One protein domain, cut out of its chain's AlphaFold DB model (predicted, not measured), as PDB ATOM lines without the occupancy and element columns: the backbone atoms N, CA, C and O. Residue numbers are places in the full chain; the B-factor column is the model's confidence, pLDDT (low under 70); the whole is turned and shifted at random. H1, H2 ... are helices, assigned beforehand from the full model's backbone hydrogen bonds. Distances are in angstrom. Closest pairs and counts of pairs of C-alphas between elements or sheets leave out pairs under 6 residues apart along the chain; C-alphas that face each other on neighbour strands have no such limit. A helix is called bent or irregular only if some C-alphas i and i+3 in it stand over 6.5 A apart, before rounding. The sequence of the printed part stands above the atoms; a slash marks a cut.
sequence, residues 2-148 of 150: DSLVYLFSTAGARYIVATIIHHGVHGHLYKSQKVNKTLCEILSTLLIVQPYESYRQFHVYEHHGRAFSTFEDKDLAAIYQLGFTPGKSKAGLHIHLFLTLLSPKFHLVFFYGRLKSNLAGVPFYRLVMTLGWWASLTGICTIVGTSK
ATOM      1  N   ASP A   2      58.842 104.378  27.289       62.78
ATOM      2  CA  ASP A   2      58.177 105.581  26.754       62.78
ATOM      3  C   ASP A   2      56.650 105.457  26.602       62.78
ATOM      4  O   ASP A   2      55.913 106.360  26.988       62.78
ATOM      5  N   SER A   3      56.137 104.309  26.144       65.69
ATOM      6  CA  SER A   3      54.691 104.084  25.959       65.69
ATOM      7  C   SER A   3      53.883 104.184  27.259       65.69
ATOM      8  O   SER A   3      52.740 104.636  27.249       65.69
ATOM      9  N   LEU A   4      54.483 103.795  28.389       69.19
ATOM     10  CA  LEU A   4      53.851 103.891  29.706       69.19
ATOM     11  C   LEU A   4      53.772 105.345  30.175       69.19
ATOM     12  O   LEU A   4      52.749 105.748  30.718       69.19
ATOM     13  N   VAL A   5      54.801 106.153  29.907       76.38
ATOM     14  CA  VAL A   5      54.801 107.587  30.236       76.38
ATOM     15  C   VAL A   5      53.669 108.308  29.502       76.38
ATOM     16  O   VAL A   5      52.926 109.071  30.122       76.38
ATOM     17  N   TYR A   6      53.471 108.024  28.211       76.56
ATOM     18  CA  TYR A   6      52.359 108.596  27.444       76.56
ATOM     19  C   TYR A   6      50.996 108.132  27.960       76.56
ATOM     20  O   TYR A   6      50.077 108.945  28.101       76.56
ATOM     21  N   LEU A   7      50.863 106.845  28.293       76.06
ATOM     22  CA  LEU A   7      49.628 106.300  28.849       76.06
ATOM     23  C   LEU A   7      49.278 106.957  30.191       76.06
ATOM     24  O   LEU A   7      48.159 107.433  30.360       76.06
ATOM     25  N   PHE A   8      50.230 107.058  31.121       77.19
ATOM     26  CA  PHE A   8      49.993 107.690  32.421       77.19
ATOM     27  C   PHE A   8      49.729 109.190  32.303       77.19
ATOM     28  O   PHE A   8      48.849 109.705  32.987       77.19
ATOM     29  N   SER A   9      50.423 109.885  31.401       81.88
ATOM     30  CA  SER A   9      50.206 111.318  31.179       81.88
ATOM     31  C   SER A   9      48.808 111.592  30.619       81.88
ATOM     32  O   SER A   9      48.102 112.479  31.096       81.88
ATOM     33  N   THR A  10      48.364 110.798  29.640       82.12
ATOM     34  CA  THR A  10      47.032 110.951  29.031       82.12
ATOM     35  C   THR A  10      45.904 110.506  29.965       82.12
ATOM     36  O   THR A  10      44.892 111.205  30.070       82.12
ATOM     37  N   ALA A  11      46.084 109.404  30.700       86.25
ATOM     38  CA  ALA A  11      45.137 108.950  31.717       86.25
ATOM     39  C   ALA A  11      45.030 109.950  32.882       86.25
ATOM     40  O   ALA A  11      43.925 110.316  33.286       86.25
ATOM     41  N   GLY A  12      46.165 110.457  33.368       90.06
ATOM     42  CA  GLY A  12      46.229 111.482  34.410       90.06
ATOM     43  C   GLY A  12      45.554 112.783  33.983       90.06
ATOM     44  O   GLY A  12      44.756 113.337  34.738       90.06
ATOM     45  N   ALA A  13      45.773 113.226  32.739       91.12
ATOM     46  CA  ALA A  13      45.087 114.393  32.188       91.12
ATOM     47  C   ALA A  13      43.561 114.224  32.221       91.12
ATOM     48  O   ALA A  13      42.838 115.128  32.646       91.12
ATOM     49  N   ARG A  14      43.055 113.049  31.819       92.06
ATOM     50  CA  ARG A  14      41.614 112.765  31.857       92.06
ATOM     51  C   ARG A  14      41.075 112.749  33.284       92.06
ATOM     52  O   ARG A  14      40.003 113.304  33.517       92.06
ATOM     53  N   TYR A  15      41.815 112.158  34.221       95.25
ATOM     54  CA  TYR A  15      41.441 112.136  35.630       95.25
ATOM     55  C   TYR A  15      41.339 113.553  36.210       95.25
ATOM     56  O   TYR A  15      40.325 113.890  36.817       95.25
ATOM     57  N   ILE A  16      42.329 114.416  35.951       96.69
ATOM     58  CA  ILE A  16      42.331 115.820  36.395       96.69
ATOM     59  C   ILE A  16      41.134 116.592  35.823       96.69
ATOM     60  O   ILE A  16      40.497 117.356  36.551       96.69
ATOM     61  N   VAL A  17      40.788 116.382  34.546       96.25
ATOM     62  CA  VAL A  17      39.603 117.007  33.933       96.25
ATOM     63  C   VAL A  17      38.321 116.565  34.631       96.25
ATOM     64  O   VAL A  17      37.509 117.406  35.013       96.25
ATOM     65  N   ALA A  18      38.146 115.253  34.803       95.00
ATOM     66  CA  ALA A  18      36.924 114.668  35.347       95.00
ATOM     67  C   ALA A  18      36.723 114.957  36.840       95.00
ATOM     68  O   ALA A  18      35.592 114.914  37.312       95.00
ATOM     69  N   THR A  19      37.798 115.252  37.573       96.06
ATOM     70  CA  THR A  19      37.755 115.490  39.020       96.06
ATOM     71  C   THR A  19      37.986 116.964  39.338       96.06
ATOM     72  O   THR A  19      37.037 117.708  39.570       96.06
ATOM     73  N   ILE A  20      39.237 117.421  39.307       97.56
ATOM     74  CA  ILE A  20      39.640 118.749  39.781       97.56
ATOM     75  C   ILE A  20      38.986 119.854  38.949       97.56
ATOM     76  O   ILE A  20      38.346 120.745  39.507       97.56
ATOM     77  N   ILE A  21      39.113 119.798  37.619       97.88
ATOM     78  CA  ILE A  21      38.561 120.842  36.744       97.88
ATOM     79  C   ILE A  21      37.029 120.796  36.767       97.88
ATOM     80  O   ILE A  21      36.406 121.849  36.872       97.88
ATOM     81  N   HIS A  22      36.420 119.603  36.731       97.56
ATOM     82  CA  HIS A  22      34.968 119.429  36.850       97.56
ATOM     83  C   HIS A  22      34.427 120.090  38.129       97.56
ATOM     84  O   HIS A  22      33.532 120.932  38.065       97.56
ATOM     85  N   HIS A  23      34.986 119.764  39.297       97.81
ATOM     86  CA  HIS A  23      34.562 120.385  40.554       97.81
ATOM     87  C   HIS A  23      34.853 121.890  40.583       97.81
ATOM     88  O   HIS A  23      34.044 122.662  41.099       97.81
ATOM     89  N   GLY A  24      35.967 122.328  39.994       97.94
ATOM     90  CA  GLY A  24      36.322 123.740  39.892       97.94
ATOM     91  C   GLY A  24      35.338 124.563  39.050       97.94
ATOM     92  O   GLY A  24      34.951 125.653  39.471       97.94
ATOM     93  N   VAL A  25      34.866 124.062  37.900       97.44
ATOM     94  CA  VAL A  25      33.881 124.796  37.075       97.44
ATOM     95  C   VAL A  25      32.519 124.922  37.748       97.44
ATOM     96  O   VAL A  25      31.885 125.975  37.637       97.44
ATOM     97  N   HIS A  26      32.110 123.913  38.518       96.94
ATOM     98  CA  HIS A  26      30.904 123.990  39.348       96.94
ATOM     99  C   HIS A  26      31.071 124.878  40.588       96.94
ATOM    100  O   HIS A  26      30.083 125.278  41.188       96.94
ATOM    101  N   GLY A  27      32.304 125.234  40.958       96.50
ATOM    102  CA  GLY A  27      32.584 126.022  42.159       96.50
ATOM    103  C   GLY A  27      32.595 125.204  43.455       96.50
ATOM    104  O   GLY A  27      32.480 125.766  44.538       96.50
ATOM    105  N   HIS A  28      32.749 123.882  43.356       96.12
ATOM    106  CA  HIS A  28      32.711 122.952  44.491       96.12
ATOM    107  C   HIS A  28      34.085 122.672  45.117       96.12
ATOM    108  O   HIS A  28      34.156 121.979  46.128       96.12
ATOM    109  N   LEU A  29      35.180 123.166  44.526       96.00
ATOM    110  CA  LEU A  29      36.536 122.866  44.997       96.00
ATOM    111  C   LEU A  29      37.018 123.848  46.081       96.00
ATOM    112  O   LEU A  29      37.460 123.432  47.147       96.00
ATOM    113  N   TYR A  30      36.885 125.153  45.840       97.06
ATOM    114  CA  TYR A  30      37.146 126.213  46.816       97.06
ATOM    115  C   TYR A  30      35.940 127.139  46.954       97.06
ATOM    116  O   TYR A  30      35.192 127.340  46.002       97.06
ATOM    117  N   LYS A  31      35.820 127.810  48.109       96.12
ATOM    118  CA  LYS A  31      34.786 128.838  48.341       96.12
ATOM    119  C   LYS A  31      34.869 130.008  47.351       96.12
ATOM    120  O   LYS A  31      33.863 130.633  47.039       96.12
ATOM    121  N   SER A  32      36.076 130.341  46.889       97.88
ATOM    122  CA  SER A  32      36.302 131.464  45.977       97.88
ATOM    123  C   SER A  32      36.270 131.007  44.524       97.88
ATOM    124  O   SER A  32      37.162 130.290  44.069       97.88
ATOM    125  N   GLN A  33      35.302 131.519  43.761       95.81
ATOM    126  CA  GLN A  33      35.205 131.216  42.333       95.81
ATOM    127  C   GLN A  33      36.408 131.720  41.534       95.81
ATOM    128  O   GLN A  33      36.802 131.096  40.552       95.81
ATOM    129  N   LYS A  34      37.042 132.810  41.983       97.25
ATOM    130  CA  LYS A  34      38.279 133.310  41.373       97.25
ATOM    131  C   LYS A  34      39.417 132.298  41.528       97.25
ATOM    132  O   LYS A  34      40.129 132.050  40.565       97.25
ATOM    133  N   VAL A  35      39.543 131.670  42.701       98.06
ATOM    134  CA  VAL A  35      40.557 130.629  42.950       98.06
ATOM    135  C   VAL A  35      40.279 129.391  42.097       98.06
ATOM    136  O   VAL A  35      41.190 128.899  41.434       98.06
ATOM    137  N   ASN A  36      39.020 128.941  42.038       98.19
ATOM    138  CA  ASN A  36      38.613 127.831  41.171       98.19
ATOM    139  C   ASN A  36      38.970 128.101  39.703       98.19
ATOM    140  O   ASN A  36      39.589 127.256  39.056       98.19
ATOM    141  N   LYS A  37      38.622 129.292  39.195       97.81
ATOM    142  CA  LYS A  37      38.938 129.719  37.830       97.81
ATOM    143  C   LYS A  37      40.440 129.697  37.570       97.81
ATOM    144  O   LYS A  37      40.861 129.076  36.600       97.81
ATOM    145  N   THR A  38      41.242 130.322  38.432       98.19
ATOM    146  CA  THR A  38      42.701 130.374  38.259       98.19
ATOM    147  C   THR A  38      43.310 128.974  38.211       98.19
ATOM    148  O   THR A  38      44.067 128.673  37.292       98.19
ATOM    149  N   LEU A  39      42.940 128.090  39.145       98.25
ATOM    150  CA  LEU A  39      43.440 126.715  39.152       98.25
ATOM    151  C   LEU A  39      43.034 125.957  37.879       98.25
ATOM    152  O   LEU A  39      43.865 125.292  37.262       98.25
ATOM    153  N   CYS A  40      41.774 126.080  37.460       98.31
ATOM    154  CA  CYS A  40      41.291 125.430  36.247       98.31
ATOM    155  C   CYS A  40      41.983 125.965  34.991       98.31
ATOM    156  O   CYS A  40      42.307 125.174  34.113       98.31
ATOM    157  N   GLU A  41      42.233 127.273  34.883       98.12
ATOM    158  CA  GLU A  41      42.966 127.882  33.763       98.12
ATOM    159  C   GLU A  41      44.406 127.358  33.682       98.12
ATOM    160  O   GLU A  41      44.855 126.969  32.603       98.12
ATOM    161  N   ILE A  42      45.102 127.255  34.818       98.19
ATOM    162  CA  ILE A  42      46.456 126.686  34.884       98.19
ATOM    163  C   ILE A  42      46.441 125.221  34.439       98.19
ATOM    164  O   ILE A  42      47.110 124.866  33.469       98.19
ATOM    165  N   LEU A  43      45.645 124.371  35.096       97.94
ATOM    166  CA  LEU A  43      45.610 122.936  34.799       97.94
ATOM    167  C   LEU A  43      45.157 122.658  33.365       97.94
ATOM    168  O   LEU A  43      45.731 121.808  32.685       97.94
ATOM    169  N   SER A  44      44.156 123.395  32.881       97.44
ATOM    170  CA  SER A  44      43.680 123.221  31.511       97.44
ATOM    171  C   SER A  44      44.703 123.665  30.467       97.44
ATOM    172  O   SER A  44      44.728 123.082  29.386       97.44
ATOM    173  N   THR A  45      45.556 124.647  30.778       97.44
ATOM    174  CA  THR A  45      46.670 125.042  29.905       97.44
ATOM    175  C   THR A  45      47.745 123.963  29.882       97.44
ATOM    176  O   THR A  45      48.139 123.520  28.807       97.44
ATOM    177  N   LEU A  46      48.189 123.489  31.053       95.38
ATOM    178  CA  LEU A  46      49.256 122.487  31.150       95.38
ATOM    179  C   LEU A  46      48.912 121.199  30.389       95.38
ATOM    180  O   LEU A  46      49.776 120.603  29.747       95.38
ATOM    181  N   LEU A  47      47.638 120.800  30.435       94.94
ATOM    182  CA  LEU A  47      47.123 119.580  29.814       94.94
ATOM    183  C   LEU A  47      46.569 119.791  28.394       94.94
ATOM    184  O   LEU A  47      46.130 118.823  27.771       94.94
ATOM    185  N   ILE A  48      46.562 121.033  27.888       94.62
ATOM    186  CA  ILE A  48      45.991 121.425  26.585       94.62
ATOM    187  C   ILE A  48      44.563 120.878  26.422       94.62
ATOM    188  O   ILE A  48      44.196 120.227  25.444       94.62
ATOM    189  N   VAL A  49      43.736 121.122  27.434       95.56
ATOM    190  CA  VAL A  49      42.300 120.820  27.423       95.56
ATOM    191  C   VAL A  49      41.505 122.122  27.365       95.56
ATOM    192  O   VAL A  49      42.076 123.213  27.310       95.56
ATOM    193  N   GLN A  50      40.182 122.016  27.302       95.81
ATOM    194  CA  GLN A  50      39.318 123.167  27.082       95.81
ATOM    195  C   GLN A  50      39.478 124.234  28.196       95.81
ATOM    196  O   GLN A  50      39.486 123.868  29.374       95.81
ATOM    197  N   PRO A  51      39.596 125.538  27.860       97.31
ATOM    198  CA  PRO A  51      39.715 126.615  28.846       97.31
ATOM    199  C   PRO A  51      38.492 126.740  29.754       97.31
ATOM    200  O   PRO A  51      37.370 126.451  29.334       97.31
ATOM    201  N   TYR A  52      38.708 127.269  30.964       97.38
ATOM    202  CA  TYR A  52      37.709 127.332  32.034       97.38
ATOM    203  C   TYR A  52      36.365 127.919  31.595       97.38
ATOM    204  O   TYR A  52      35.346 127.272  31.805       97.38
ATOM    205  N   GLU A  53      36.340 129.107  30.981       95.56
ATOM    206  CA  GLU A  53      35.068 129.781  30.665       95.56
ATOM    207  C   GLU A  53      34.243 128.998  29.643       95.56
ATOM    208  O   GLU A  53      33.056 128.763  29.846       95.56
ATOM    209  N   SER A  54      34.881 128.528  28.568       95.06
ATOM    210  CA  SER A  54      34.176 127.752  27.541       95.06
ATOM    211  C   SER A  54      33.759 126.370  28.047       95.06
ATOM    212  O   SER A  54      32.669 125.909  27.714       95.06
ATOM    213  N   TYR A  55      34.581 125.728  28.885       95.81
ATOM    214  CA  TYR A  55      34.210 124.462  29.504       95.81
ATOM    215  C   TYR A  55      33.064 124.653  30.493       95.81
ATOM    216  O   TYR A  55      32.099 123.907  30.458       95.81
ATOM    217  N   ARG A  56      33.104 125.693  31.331       95.88
ATOM    218  CA  ARG A  56      32.029 126.016  32.271       95.88
ATOM    219  C   ARG A  56      30.726 126.350  31.549       95.88
ATOM    220  O   ARG A  56      29.676 125.889  31.983       95.88
ATOM    221  N   GLN A  57      30.798 127.090  30.445       94.06
ATOM    222  CA  GLN A  57      29.645 127.387  29.601       94.06
ATOM    223  C   GLN A  57      28.975 126.110  29.085       94.06
ATOM    224  O   GLN A  57      27.793 125.892  29.338       94.06
ATOM    225  N   PHE A  58      29.737 125.241  28.420       90.94
ATOM    226  CA  PHE A  58      29.178 124.023  27.836       90.94
ATOM    227  C   PHE A  58      28.805 122.981  28.890       90.94
ATOM    228  O   PHE A  58      27.754 122.367  28.795       90.94
ATOM    229  N   HIS A  59      29.627 122.794  29.919       94.56
ATOM    230  CA  HIS A  59      29.431 121.738  30.909       94.56
ATOM    231  C   HIS A  59      28.353 122.086  31.938       94.56
ATOM    232  O   HIS A  59      27.459 121.290  32.207       94.56
ATOM    233  N   VAL A  60      28.420 123.277  32.534       94.50
ATOM    234  CA  VAL A  60      27.536 123.640  33.654       94.50
ATOM    235  C   VAL A  60      26.208 124.191  33.152       94.50
ATOM    236  O   VAL A  60      25.157 123.782  33.635       94.50
ATOM    237  N   TYR A  61      26.241 125.127  32.201       91.31
ATOM    238  CA  TYR A  61      25.036 125.859  31.800       91.31
ATOM    239  C   TYR A  61      24.257 125.186  30.670       91.31
ATOM    240  O   TYR A  61      23.034 125.322  30.616       91.31
ATOM    241  N   GLU A  62      24.937 124.461  29.781       90.56
ATOM    242  CA  GLU A  62      24.293 123.748  28.674       90.56
ATOM    243  C   GLU A  62      24.053 122.280  29.046       90.56
ATOM    244  O   GLU A  62      22.898 121.897  29.251       90.56
ATOM    245  N   HIS A  63      25.122 121.491  29.212       90.81
ATOM    246  CA  HIS A  63      25.057 120.053  29.482       90.81
ATOM    247  C   HIS A  63      24.341 119.746  30.797       90.81
ATOM    248  O   HIS A  63      23.360 119.028  30.773       90.81
ATOM    249  N   HIS A  64      24.728 120.329  31.934       90.44
ATOM    250  CA  HIS A  64      23.982 120.175  33.195       90.44
ATOM    251  C   HIS A  64      22.785 121.131  33.341       90.44
ATOM    252  O   HIS A  64      22.192 121.226  34.416       90.44
ATOM    253  N   GLY A  65      22.434 121.849  32.275       90.19
ATOM    254  CA  GLY A  65      21.328 122.793  32.252       90.19
ATOM    255  C   GLY A  65      20.171 122.301  31.392       90.19
ATOM    256  O   GLY A  65      19.705 121.170  31.508       90.19
ATOM    257  N   ARG A  66      19.673 123.189  30.525       85.38
ATOM    258  CA  ARG A  66      18.457 122.950  29.730       85.38
ATOM    259  C   ARG A  66      18.638 121.918  28.623       85.38
ATOM    260  O   ARG A  66      17.649 121.324  28.210       85.38
ATOM    261  N   ALA A  67      19.864 121.740  28.137       86.88
ATOM    262  CA  ALA A  67      20.133 120.844  27.025       86.88
ATOM    263  C   ALA A  67      20.332 119.392  27.478       86.88
ATOM    264  O   ALA A  67      20.334 118.519  26.615       86.88
ATOM    265  N   PHE A  68      20.470 119.117  28.783       91.12
ATOM    266  CA  PHE A  68      20.839 117.797  29.300       91.12
ATOM    267  C   PHE A  68      20.011 116.667  28.687       91.12
ATOM    268  O   PHE A  68      18.783 116.671  28.762       91.12
ATOM    269  N   SER A  69      20.690 115.658  28.132       86.88
ATOM    270  CA  SER A  69      20.043 114.475  27.543       86.88
ATOM    271  C   SER A  69      19.089 114.769  26.370       86.88
ATOM    272  O   SER A  69      18.264 113.927  26.016       86.88
ATOM    273  N   THR A  70      19.215 115.933  25.729       90.38
ATOM    274  CA  THR A  70      18.537 116.271  24.469       90.38
ATOM    275  C   THR A  70      19.529 116.260  23.303       90.38
ATOM    276  O   THR A  70      20.738 116.230  23.507       90.38
ATOM    277  N   PHE A  71      19.049 116.339  22.060       88.38
ATOM    278  CA  PHE A  71      19.934 116.464  20.892       88.38
ATOM    279  C   PHE A  71      20.691 117.802  20.813       88.38
ATOM    280  O   PHE A  71      21.619 117.921  20.016       88.38
ATOM    281  N   GLU A  72      20.326 118.791  21.635       89.56
ATOM    282  CA  GLU A  72      21.080 120.041  21.789       89.56
ATOM    283  C   GLU A  72      22.294 119.871  22.721       89.56
ATOM    284  O   GLU A  72      23.203 120.704  22.717       89.56
ATOM    285  N   ASP A  73      22.343 118.779  23.494       92.50
ATOM    286  CA  ASP A  73      23.495 118.411  24.308       92.50
ATOM    287  C   ASP A  73      24.667 118.022  23.406       92.50
ATOM    288  O   ASP A  73      24.642 117.005  22.704       92.50
ATOM    289  N   LYS A  74      25.728 118.827  23.438       90.00
ATOM    290  CA  LYS A  74      26.926 118.604  22.624       90.00
ATOM    291  C   LYS A  74      27.619 117.283  22.958       90.00
ATOM    292  O   LYS A  74      28.182 116.669  22.050       90.00
ATOM    293  N   ASP A  75      27.539 116.820  24.205       90.81
ATOM    294  CA  ASP A  75      28.139 115.549  24.613       90.81
ATOM    295  C   ASP A  75      27.328 114.374  24.061       90.81
ATOM    296  O   ASP A  75      27.897 113.447  23.473       90.81
ATOM    297  N   LEU A  76      25.994 114.441  24.148       91.69
ATOM    298  CA  LEU A  76      25.124 113.430  23.546       91.69
ATOM    299  C   LEU A  76      25.291 113.400  22.024       91.69
ATOM    300  O   LEU A  76      25.460 112.328  21.442       91.69
ATOM    301  N   ALA A  77      25.299 114.570  21.382       92.44
ATOM    302  CA  ALA A  77      25.488 114.695  19.944       92.44
ATOM    303  C   ALA A  77      26.828 114.094  19.495       92.44
ATOM    304  O   ALA A  77      26.868 113.367  18.502       92.44
ATOM    305  N   ALA A  78      27.916 114.323  20.238       91.00
ATOM    306  CA  ALA A  78      29.217 113.727  19.946       91.00
ATOM    307  C   ALA A  78      29.193 112.193  20.074       91.00
ATOM    308  O   ALA A  78      29.694 111.495  19.193       91.00
ATOM    309  N   ILE A  79      28.568 111.651  21.124       92.69
ATOM    310  CA  ILE A  79      28.408 110.199  21.322       92.69
ATOM    311  C   ILE A  79      27.597 109.577  20.170       92.69
ATOM    312  O   ILE A  79      27.980 108.536  19.628       92.69
ATOM    313  N   TYR A  80      26.532 110.247  19.724       94.25
ATOM    314  CA  TYR A  80      25.731 109.822  18.573       94.25
ATOM    315  C   TYR A  80      26.517 109.874  17.259       94.25
ATOM    316  O   TYR A  80      26.478 108.914  16.492       94.25
ATOM    317  N   GLN A  81      27.267 110.952  17.004       92.19
ATOM    318  CA  GLN A  81      28.134 111.079  15.822       92.19
ATOM    319  C   GLN A  81      29.227 110.012  15.791       92.19
ATOM    320  O   GLN A  81      29.617 109.546  14.719       92.19
ATOM    321  N   LEU A  82      29.700 109.594  16.965       93.62
ATOM    322  CA  LEU A  82      30.617 108.474  17.097       93.62
ATOM    323  C   LEU A  82      29.937 107.121  16.893       93.62
ATOM    324  O   LEU A  82      30.650 106.136  16.865       93.62
ATOM    325  N   GLY A  83      28.617 107.038  16.701       93.94
ATOM    326  CA  GLY A  83      27.895 105.802  16.381       93.94
ATOM    327  C   GLY A  83      27.350 105.037  17.590       93.94
ATOM    328  O   GLY A  83      26.855 103.918  17.428       93.94
ATOM    329  N   PHE A  84      27.403 105.617  18.791       95.44
ATOM    330  CA  PHE A  84      26.836 105.029  20.005       95.44
ATOM    331  C   PHE A  84      25.369 105.439  20.154       95.44
ATOM    332  O   PHE A  84      25.028 106.378  20.869       95.44
ATOM    333  N   THR A  85      24.492 104.729  19.451       94.06
ATOM    334  CA  THR A  85      23.049 104.994  19.456       94.06
ATOM    335  C   THR A  85      22.275 103.911  20.218       94.06
ATOM    336  O   THR A  85      22.716 102.754  20.259       94.06
ATOM    337  N   PRO A  86      21.093 104.238  20.775       93.12
ATOM    338  CA  PRO A  86      20.174 103.248  21.331       93.12
ATOM    339  C   PRO A  86      19.805 102.152  20.318       93.12
ATOM    340  O   PRO A  86      19.892 102.347  19.106       93.12
ATOM    341  N   GLY A  87      19.400 100.982  20.821       95.12
ATOM    342  CA  GLY A  87      18.979  99.836  20.001       95.12
ATOM    343  C   GLY A  87      20.112  98.920  19.518       95.12
ATOM    344  O   GLY A  87      19.843  97.831  19.015       95.12
ATOM    345  N   LYS A  88      21.382  99.300  19.708       94.81
ATOM    346  CA  LYS A  88      22.539  98.429  19.440       94.81
ATOM    347  C   LYS A  88      22.751  97.423  20.577       94.81
ATOM    348  O   LYS A  88      22.524  97.728  21.746       94.81
ATOM    349  N   SER A  89      23.237  96.226  20.244       97.12
ATOM    350  CA  SER A  89      23.620  95.232  21.254       97.12
ATOM    351  C   SER A  89      24.827  95.713  22.069       97.12
ATOM    352  O   SER A  89      25.694  96.425  21.556       97.12
ATOM    353  N   LYS A  90      24.929  95.286  23.337       96.94
ATOM    354  CA  LYS A  90      26.073  95.624  24.209       96.94
ATOM    355  C   LYS A  90      27.414  95.228  23.581       96.94
ATOM    356  O   LYS A  90      28.345  96.024  23.571       96.94
ATOM    357  N   ALA A  91      27.487  94.027  23.002       97.50
ATOM    358  CA  ALA A  91      28.676  93.554  22.295       97.50
ATOM    359  C   ALA A  91      29.021  94.453  21.097       97.50
ATOM    360  O   ALA A  91      30.179  94.825  20.928       97.50
ATOM    361  N   GLY A  92      28.015  94.867  20.318       97.12
ATOM    362  CA  GLY A  92      28.202  95.809  19.216       97.12
ATOM    363  C   GLY A  92      28.763  97.152  19.684       97.12
ATOM    364  O   GLY A  92      29.701  97.659  19.077       97.12
ATOM    365  N   LEU A  93      28.257  97.700  20.793       97.44
ATOM    366  CA  LEU A  93      28.775  98.941  21.381       97.44
ATOM    367  C   LEU A  93      30.224  98.793  21.873       97.44
ATOM    368  O   LEU A  93      31.026  99.699  21.664       97.44
ATOM    369  N   HIS A  94      30.588  97.659  22.477       97.12
ATOM    370  CA  HIS A  94      31.965  97.403  22.916       97.12
ATOM    371  C   HIS A  94      32.938  97.265  21.739       97.12
ATOM    372  O   HIS A  94      34.023  97.843  21.776       97.12
ATOM    373  N   ILE A  95      32.545  96.547  20.682       96.69
ATOM    374  CA  ILE A  95      33.339  96.447  19.447       96.69
ATOM    375  C   ILE A  95      33.522  97.841  18.849       96.69
ATOM    376  O   ILE A  95      34.636  98.235  18.516       96.69
ATOM    377  N   HIS A  96      32.442  98.619  18.768       96.75
ATOM    378  CA  HIS A  96      32.484  99.973  18.228       96.75
ATOM    379  C   HIS A  96      33.378 100.908  19.050       96.75
ATOM    380  O   HIS A  96      34.149 101.684  18.485       96.75
ATOM    381  N   LEU A  97      33.340 100.797  20.381       96.38
ATOM    382  CA  LEU A  97      34.259 101.494  21.281       96.38
ATOM    383  C   LEU A  97      35.710 101.119  20.993       96.38
ATOM    384  O   LEU A  97      36.534 102.008  20.798       96.38
ATOM    385  N   PHE A  98      36.012  99.826  20.914       97.25
ATOM    386  CA  PHE A  98      37.360  99.350  20.623       97.25
ATOM    387  C   PHE A  98      37.875  99.881  19.276       97.25
ATOM    388  O   PHE A  98      38.973 100.428  19.206       97.25
ATOM    389  N   LEU A  99      37.056  99.822  18.223       96.94
ATOM    390  CA  LEU A  99      37.408 100.368  16.910       96.94
ATOM    391  C   LEU A  99      37.585 101.893  16.938       96.94
ATOM    392  O   LEU A  99      38.481 102.422  16.282       96.94
ATOM    393  N   THR A 100      36.778 102.606  17.727       95.81
ATOM    394  CA  THR A 100      36.916 104.059  17.914       95.81
ATOM    395  C   THR A 100      38.242 104.405  18.591       95.81
ATOM    396  O   THR A 100      38.921 105.331  18.149       95.81
ATOM    397  N   LEU A 101      38.661 103.636  19.602       92.75
ATOM    398  CA  LEU A 101      39.951 103.820  20.278       92.75
ATOM    399  C   LEU A 101      41.148 103.614  19.338       92.75
ATOM    400  O   LEU A 101      42.187 104.240  19.538       92.75
ATOM    401  N   LEU A 102      41.004 102.778  18.308       95.19
ATOM    402  CA  LEU A 102      42.036 102.553  17.293       95.19
ATOM    403  C   LEU A 102      41.970 103.542  16.120       95.19
ATOM    404  O   LEU A 102      42.876 103.560  15.294       95.19
ATOM    405  N   SER A 103      40.921 104.364  16.024       95.88
ATOM    406  CA  SER A 103      40.678 105.230  14.869       95.88
ATOM    407  C   SER A 103      41.632 106.433  14.836       95.88
ATOM    408  O   SER A 103      41.516 107.332  15.674       95.88
ATOM    409  N   PRO A 104      42.523 106.555  13.830       95.44
ATOM    410  CA  PRO A 104      43.401 107.721  13.712       95.44
ATOM    411  C   PRO A 104      42.611 109.015  13.499       95.44
ATOM    412  O   PRO A 104      42.958 110.062  14.040       95.44
ATOM    413  N   LYS A 105      41.498 108.935  12.755       95.25
ATOM    414  CA  LYS A 105      40.595 110.070  12.529       95.25
ATOM    415  C   LYS A 105      40.031 110.599  13.847       95.25
ATOM    416  O   LYS A 105      40.000 111.812  14.033       95.25
ATOM    417  N   PHE A 106      39.609 109.710  14.749       94.06
ATOM    418  CA  PHE A 106      39.130 110.098  16.078       94.06
ATOM    419  C   PHE A 106      40.208 110.898  16.817       94.06
ATOM    420  O   PHE A 106      39.975 112.044  17.198       94.06
ATOM    421  N   HIS A 107      41.420 110.351  16.925       93.50
ATOM    422  CA  HIS A 107      42.516 111.021  17.628       93.50
ATOM    423  C   HIS A 107      42.879 112.374  17.011       93.50
ATOM    424  O   HIS A 107      43.040 113.349  17.742       93.50
ATOM    425  N   LEU A 108      42.936 112.473  15.679       95.38
ATOM    426  CA  LEU A 108      43.254 113.721  14.979       95.38
ATOM    427  C   LEU A 108      42.192 114.806  15.186       95.38
ATOM    428  O   LEU A 108      42.544 115.954  15.454       95.38
ATOM    429  N   VAL A 109      40.903 114.461  15.101       94.88
ATOM    430  CA  VAL A 109      39.806 115.425  15.298       94.88
ATOM    431  C   VAL A 109      39.833 115.990  16.719       94.88
ATOM    432  O   VAL A 109      39.771 117.207  16.899       94.88
ATOM    433  N   PHE A 110      39.976 115.132  17.732       92.25
ATOM    434  CA  PHE A 110      40.019 115.577  19.126       92.25
ATOM    435  C   PHE A 110      41.314 116.324  19.461       92.25
ATOM    436  O   PHE A 110      41.277 117.304  20.208       92.25
ATOM    437  N   PHE A 111      42.450 115.923  18.884       93.81
ATOM    438  CA  PHE A 111      43.705 116.659  19.019       93.81
ATOM    439  C   PHE A 111      43.600 118.061  18.408       93.81
ATOM    440  O   PHE A 111      43.895 119.049  19.078       93.81
ATOM    441  N   TYR A 112      43.088 118.176  17.181       96.81
ATOM    442  CA  TYR A 112      42.859 119.471  16.544       96.81
ATOM    443  C   TYR A 112      41.871 120.337  17.338       96.81
ATOM    444  O   TYR A 112      42.110 121.530  17.522       96.81
ATOM    445  N   GLY A 113      40.801 119.748  17.880       95.12
ATOM    446  CA  GLY A 113      39.862 120.453  18.756       95.12
ATOM    447  C   GLY A 113      40.536 121.045  20.000       95.12
ATOM    448  O   GLY A 113      40.260 122.187  20.378       95.12
ATOM    449  N   ARG A 114      41.484 120.317  20.604       95.06
ATOM    450  CA  ARG A 114      42.298 120.816  21.724       95.06
ATOM    451  C   ARG A 114      43.189 121.989  21.319       95.06
ATOM    452  O   ARG A 114      43.207 122.987  22.033       95.06
ATOM    453  N   LEU A 115      43.854 121.921  20.165       96.81
ATOM    454  CA  LEU A 115      44.650 123.045  19.650       96.81
ATOM    455  C   LEU A 115      43.770 124.270  19.382       96.81
ATOM    456  O   LEU A 115      44.040 125.361  19.878       96.81
ATOM    457  N   LYS A 116      42.667 124.076  18.652       97.50
ATOM    458  CA  LYS A 116      41.730 125.143  18.298       97.50
ATOM    459  C   LYS A 116      41.160 125.833  19.538       97.50
ATOM    460  O   LYS A 116      41.184 127.056  19.599       97.50
ATOM    461  N   SER A 117      40.712 125.068  20.536       95.81
ATOM    462  CA  SER A 117      40.144 125.615  21.781       95.81
ATOM    463  C   SER A 117      41.145 126.388  22.646       95.81
ATOM    464  O   SER A 117      40.722 127.108  23.544       95.81
ATOM    465  N   ASN A 118      42.449 126.258  22.386       97.44
ATOM    466  CA  ASN A 118      43.507 126.936  23.136       97.44
ATOM    467  C   ASN A 118      44.185 128.076  22.369       97.44
ATOM    468  O   ASN A 118      44.819 128.922  22.994       97.44
ATOM    469  N   LEU A 119      44.059 128.113  21.040       97.69
ATOM    470  CA  LEU A 119      44.775 129.069  20.189       97.69
ATOM    471  C   LEU A 119      43.856 130.034  19.435       97.69
ATOM    472  O   LEU A 119      44.267 131.152  19.136       97.69
ATOM    473  N   ALA A 120      42.632 129.624  19.100       97.06
ATOM    474  CA  ALA A 120      41.752 130.385  18.219       97.06
ATOM    475  C   ALA A 120      40.562 130.968  18.987       97.06
ATOM    476  O   ALA A 120      39.816 130.235  19.633       97.06
ATOM    477  N   GLY A 121      40.361 132.286  18.886       94.69
ATOM    478  CA  GLY A 121      39.228 132.970  19.522       94.69
ATOM    479  C   GLY A 121      39.258 132.947  21.056       94.69
ATOM    480  O   GLY A 121      38.215 133.093  21.688       94.69
ATOM    481  N   VAL A 122      40.433 132.736  21.655       95.69
ATOM    482  CA  VAL A 122      40.627 132.723  23.110       95.69
ATOM    483  C   VAL A 122      41.050 134.101  23.633       95.69
ATOM    484  O   VAL A 122      41.629 134.890  22.881       95.69
ATOM    485  N   PRO A 123      40.831 134.403  24.926       96.31
ATOM    486  CA  PRO A 123      41.392 135.598  25.549       96.31
ATOM    487  C   PRO A 123      42.918 135.670  25.397       96.31
ATOM    488  O   PRO A 123      43.603 134.649  25.470       96.31
ATOM    489  N   PHE A 124      43.467 136.883  25.277       97.12
ATOM    490  CA  PHE A 124      44.906 137.087  25.066       97.12
ATOM    491  C   PHE A 124      45.776 136.407  26.137       97.12
ATOM    492  O   PHE A 124      46.768 135.761  25.803       97.12
ATOM    493  N   TYR A 125      45.365 136.457  27.411       96.75
ATOM    494  CA  TYR A 125      46.089 135.782  28.493       96.75
ATOM    495  C   TYR A 125      46.196 134.268  28.262       96.75
ATOM    496  O   TYR A 125      47.233 133.679  28.547       96.75
ATOM    497  N   ARG A 126      45.155 133.633  27.707       97.06
ATOM    498  CA  ARG A 126      45.130 132.187  27.451       97.06
ATOM    499  C   ARG A 126      46.079 131.813  26.320       97.06
ATOM    500  O   ARG A 126      46.782 130.807  26.424       97.06
ATOM    501  N   LEU A 127      46.129 132.637  25.274       97.88
ATOM    502  CA  LEU A 127      47.086 132.466  24.186       97.88
ATOM    503  C   LEU A 127      48.524 132.565  24.715       97.88
ATOM    504  O   LEU A 127      49.326 131.669  24.467       97.88
ATOM    505  N   VAL A 128      48.825 133.595  25.513       98.25
ATOM    506  CA  VAL A 128      50.150 133.785  26.128       98.25
ATOM    507  C   VAL A 128      50.519 132.618  27.046       98.25
ATOM    508  O   VAL A 128      51.625 132.097  26.938       98.25
ATOM    509  N   MET A 129      49.603 132.160  27.905       98.12
ATOM    510  CA  MET A 129      49.830 130.997  28.770       98.12
ATOM    511  C   MET A 129      50.151 129.734  27.959       98.12
ATOM    512  O   MET A 129      51.086 129.011  28.295       98.12
ATOM    513  N   THR A 130      49.408 129.485  26.877       97.56
ATOM    514  CA  THR A 130      49.599 128.308  26.015       97.56
ATOM    515  C   THR A 130      50.953 128.352  25.310       97.56
ATOM    516  O   THR A 130      51.727 127.400  25.394       97.56
ATOM    517  N   LEU A 131      51.272 129.474  24.657       98.12
ATOM    518  CA  LEU A 131      52.539 129.642  23.943       98.12
ATOM    519  C   LEU A 131      53.736 129.643  24.899       98.12
ATOM    520  O   LEU A 131      54.752 129.022  24.604       98.12
ATOM    521  N   GLY A 132      53.607 130.285  26.064       98.25
ATOM    522  CA  GLY A 132      54.641 130.297  27.095       98.25
ATOM    523  C   GLY A 132      54.906 128.905  27.665       98.25
ATOM    524  O   GLY A 132      56.064 128.527  27.847       98.25
ATOM    525  N   TRP A 133      53.863 128.098  27.878       97.25
ATOM    526  CA  TRP A 133      54.027 126.711  28.311       97.25
ATOM    527  C   TRP A 133      54.749 125.865  27.259       97.25
ATOM    528  O   TRP A 133      55.696 125.153  27.587       97.25
ATOM    529  N   TRP A 134      54.373 125.983  25.984       96.12
ATOM    530  CA  TRP A 134      55.052 125.265  24.903       96.12
ATOM    531  C   TRP A 134      56.501 125.699  24.720       96.12
ATOM    532  O   TRP A 134      57.367 124.837  24.618       96.12
ATOM    533  N   ALA A 135      56.784 127.002  24.760       97.38
ATOM    534  CA  ALA A 135      58.152 127.509  24.734       97.38
ATOM    535  C   ALA A 135      58.981 126.949  25.901       97.38
ATOM    536  O   ALA A 135      60.129 126.551  25.710       97.38
ATOM    537  N   SER A 136      58.378 126.848  27.091       95.81
ATOM    538  CA  SER A 136      59.020 126.264  28.276       95.81
ATOM    539  C   SER A 136      59.330 124.778  28.080       95.81
ATOM    540  O   SER A 136      60.450 124.349  28.342       95.81
ATOM    541  N   LEU A 137      58.374 123.997  27.567       92.94
ATOM    542  CA  LEU A 137      58.580 122.583  27.250       92.94
ATOM    543  C   LEU A 137      59.674 122.392  26.194       92.94
ATOM    544  O   LEU A 137      60.558 121.560  26.380       92.94
ATOM    545  N   THR A 138      59.659 123.186  25.121       94.00
ATOM    546  CA  THR A 138      60.701 123.156  24.089       94.00
ATOM    547  C   THR A 138      62.070 123.486  24.678       94.00
ATOM    548  O   THR A 138      63.019 122.753  24.414       94.00
ATOM    549  N   GLY A 139      62.175 124.524  25.513       94.38
ATOM    550  CA  GLY A 139      63.421 124.893  26.188       94.38
ATOM    551  C   GLY A 139      63.951 123.802  27.122       94.38
ATOM    552  O   GLY A 139      65.146 123.521  27.136       94.38
ATOM    553  N   ILE A 140      63.073 123.126  27.868       92.12
ATOM    554  CA  ILE A 140      63.470 121.983  28.705       92.12
ATOM    555  C   ILE A 140      63.971 120.829  27.828       92.12
ATOM    556  O   ILE A 140      65.024 120.255  28.108       92.12
ATOM    557  N   CYS A 141      63.251 120.498  26.753       89.25
ATOM    558  CA  CYS A 141      63.643 119.430  25.837       89.25
ATOM    559  C   CYS A 141      64.998 119.696  25.172       89.25
ATOM    560  O   CYS A 141      65.782 118.759  25.032       89.25
ATOM    561  N   THR A 142      65.293 120.940  24.783       91.12
ATOM    562  CA  THR A 142      66.591 121.284  24.187       91.12
ATOM    563  C   THR A 142      67.717 121.159  25.206       91.12
ATOM    564  O   THR A 142      68.691 120.473  24.916       91.12
ATOM    565  N   ILE A 143      67.565 121.715  26.414       90.81
ATOM    566  CA  ILE A 143      68.581 121.632  27.480       90.81
ATOM    567  C   ILE A 143      68.882 120.171  27.831       90.81
ATOM    568  O   ILE A 143      70.038 119.743  27.803       90.81
ATOM    569  N   VAL A 144      67.842 119.377  28.104       86.75
ATOM    570  CA  VAL A 144      68.007 117.961  28.466       86.75
ATOM    571  C   VAL A 144      68.574 117.159  27.292       86.75
ATOM    572  O   VAL A 144      69.469 116.337  27.491       86.75
ATOM    573  N   GLY A 145      68.117 117.425  26.065       76.88
ATOM    574  CA  GLY A 145      68.634 116.791  24.852       76.88
ATOM    575  C   GLY A 145      70.123 117.061  24.619       76.88
ATOM    576  O   GLY A 145      70.851 116.141  24.266       76.88
ATOM    577  N   THR A 146      70.591 118.283  24.891       67.56
ATOM    578  CA  THR A 146      72.012 118.661  24.784       67.56
ATOM    579  C   THR A 146      72.884 118.141  25.929       67.56
ATOM    580  O   THR A 146      74.102 118.123  25.802       67.56
ATOM    581  N   SER A 147      72.283 117.705  27.041       63.25
ATOM    582  CA  SER A 147      73.006 117.208  28.223       63.25
ATOM    583  C   SER A 147      73.351 115.713  28.183       63.25
ATOM    584  O   SER A 147      74.022 115.223  29.089       63.25
ATOM    585  N   LYS A 148      72.919 114.969  27.150       53.28
ATOM    586  CA  LYS A 148      73.348 113.577  26.944       53.28
ATOM    587  C   LYS A 148      74.745 113.555  26.302       53.28
ATOM    588  O   LYS A 148      74.857 114.004  25.162       53.28
TER     589      LYS A 148
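What this domain is: This is residues 2 to 148 of the 150 residues of the protein "FA_desaturase domain-containing protein" of Aeromonas sp. HMWF014 (UniProt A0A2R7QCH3). A loose chain of helices, mostly crossed where they touch, starts with the hairpin of H1 and H2; H3, H4, H5 and H6 follow one another round an open frame, and H7 runs off from the ends of H2 and H6 as a long arm. Residues 2 to 8 of H1, the loop and helix start at residues 86 to 91, and residues 135 to 148 stick out. The printed part has 147 residues with seven named helices, H1 to H7 in order, and no named strand; its class is all helix. It is only just loose, close to compact, with a radius of gyration of the C-alphas of 17.8 A and spans of 56 by 41 by 27 A.

How they stand to each other: Begin with H1, residues 2 to 26, which touches H2, residues 33 to 46, with its residues 16 to 25 alone. This is a helical hairpin at a shallow tilt of 18 degrees, opposite ways; the closest C-alphas, of Gly 24 and Asn 36, are 4.9 A apart. H3, residues 52 to 66, touches H1 at a steep tilt of 62 degrees, closest at the C-alphas of Val 25 and Arg 56, 5.3 A. H2 and H3 are the hubs, touching three helices each. Next, H4, residues 74 to 81, only just touches H3, with 3 pairs of C-alphas within 8 A, closest at His 63 and Lys 74, 7.3 A. H5, residues 90 to 102, touches no helix. H6, residues 104 to 119, touches H7, residues 124 to 146, at a steep tilt of 63 degrees, closest at the C-alphas of Leu 119 and Leu 127, 5.7 A. H7 also touches H2, closest at the C-alphas of Thr 45 and Thr 130, 5.9 A. H1 and H7 are apart. Every O i to N i+4 pair is within hydrogen-bond range in H2, H4, H5, H6 and H7; the counts are 19 of 21 in H1 and 6 of 11 in H3.

Where its parts are: Find C-alpha 2 at (58.177, 105.581, 26.754); from there H1 runs 35.2 A to C-alpha 26. It is only just irregular, with C-alphas 18 and 21 6.54 A apart; H3 is irregular too, with C-alphas 63 and 66 7.2 A apart. H2 measures 20.0 A, H3 19.9 A, H4 10.2 A, H5 18.7 A and H6 22.4 A. H7 runs 32.8 A to C-alpha 146 at (72.012, 118.661, 24.784).

The domain as a whole: Look for the two farthest C-alphas, those of Gly 87 and Ser 147, 57.3 A apart. The printed part has no cut, and no link is long. The mean pLDDT of the printed part is 92.8; residues 2 to 4 and 146 to 148 are under 70.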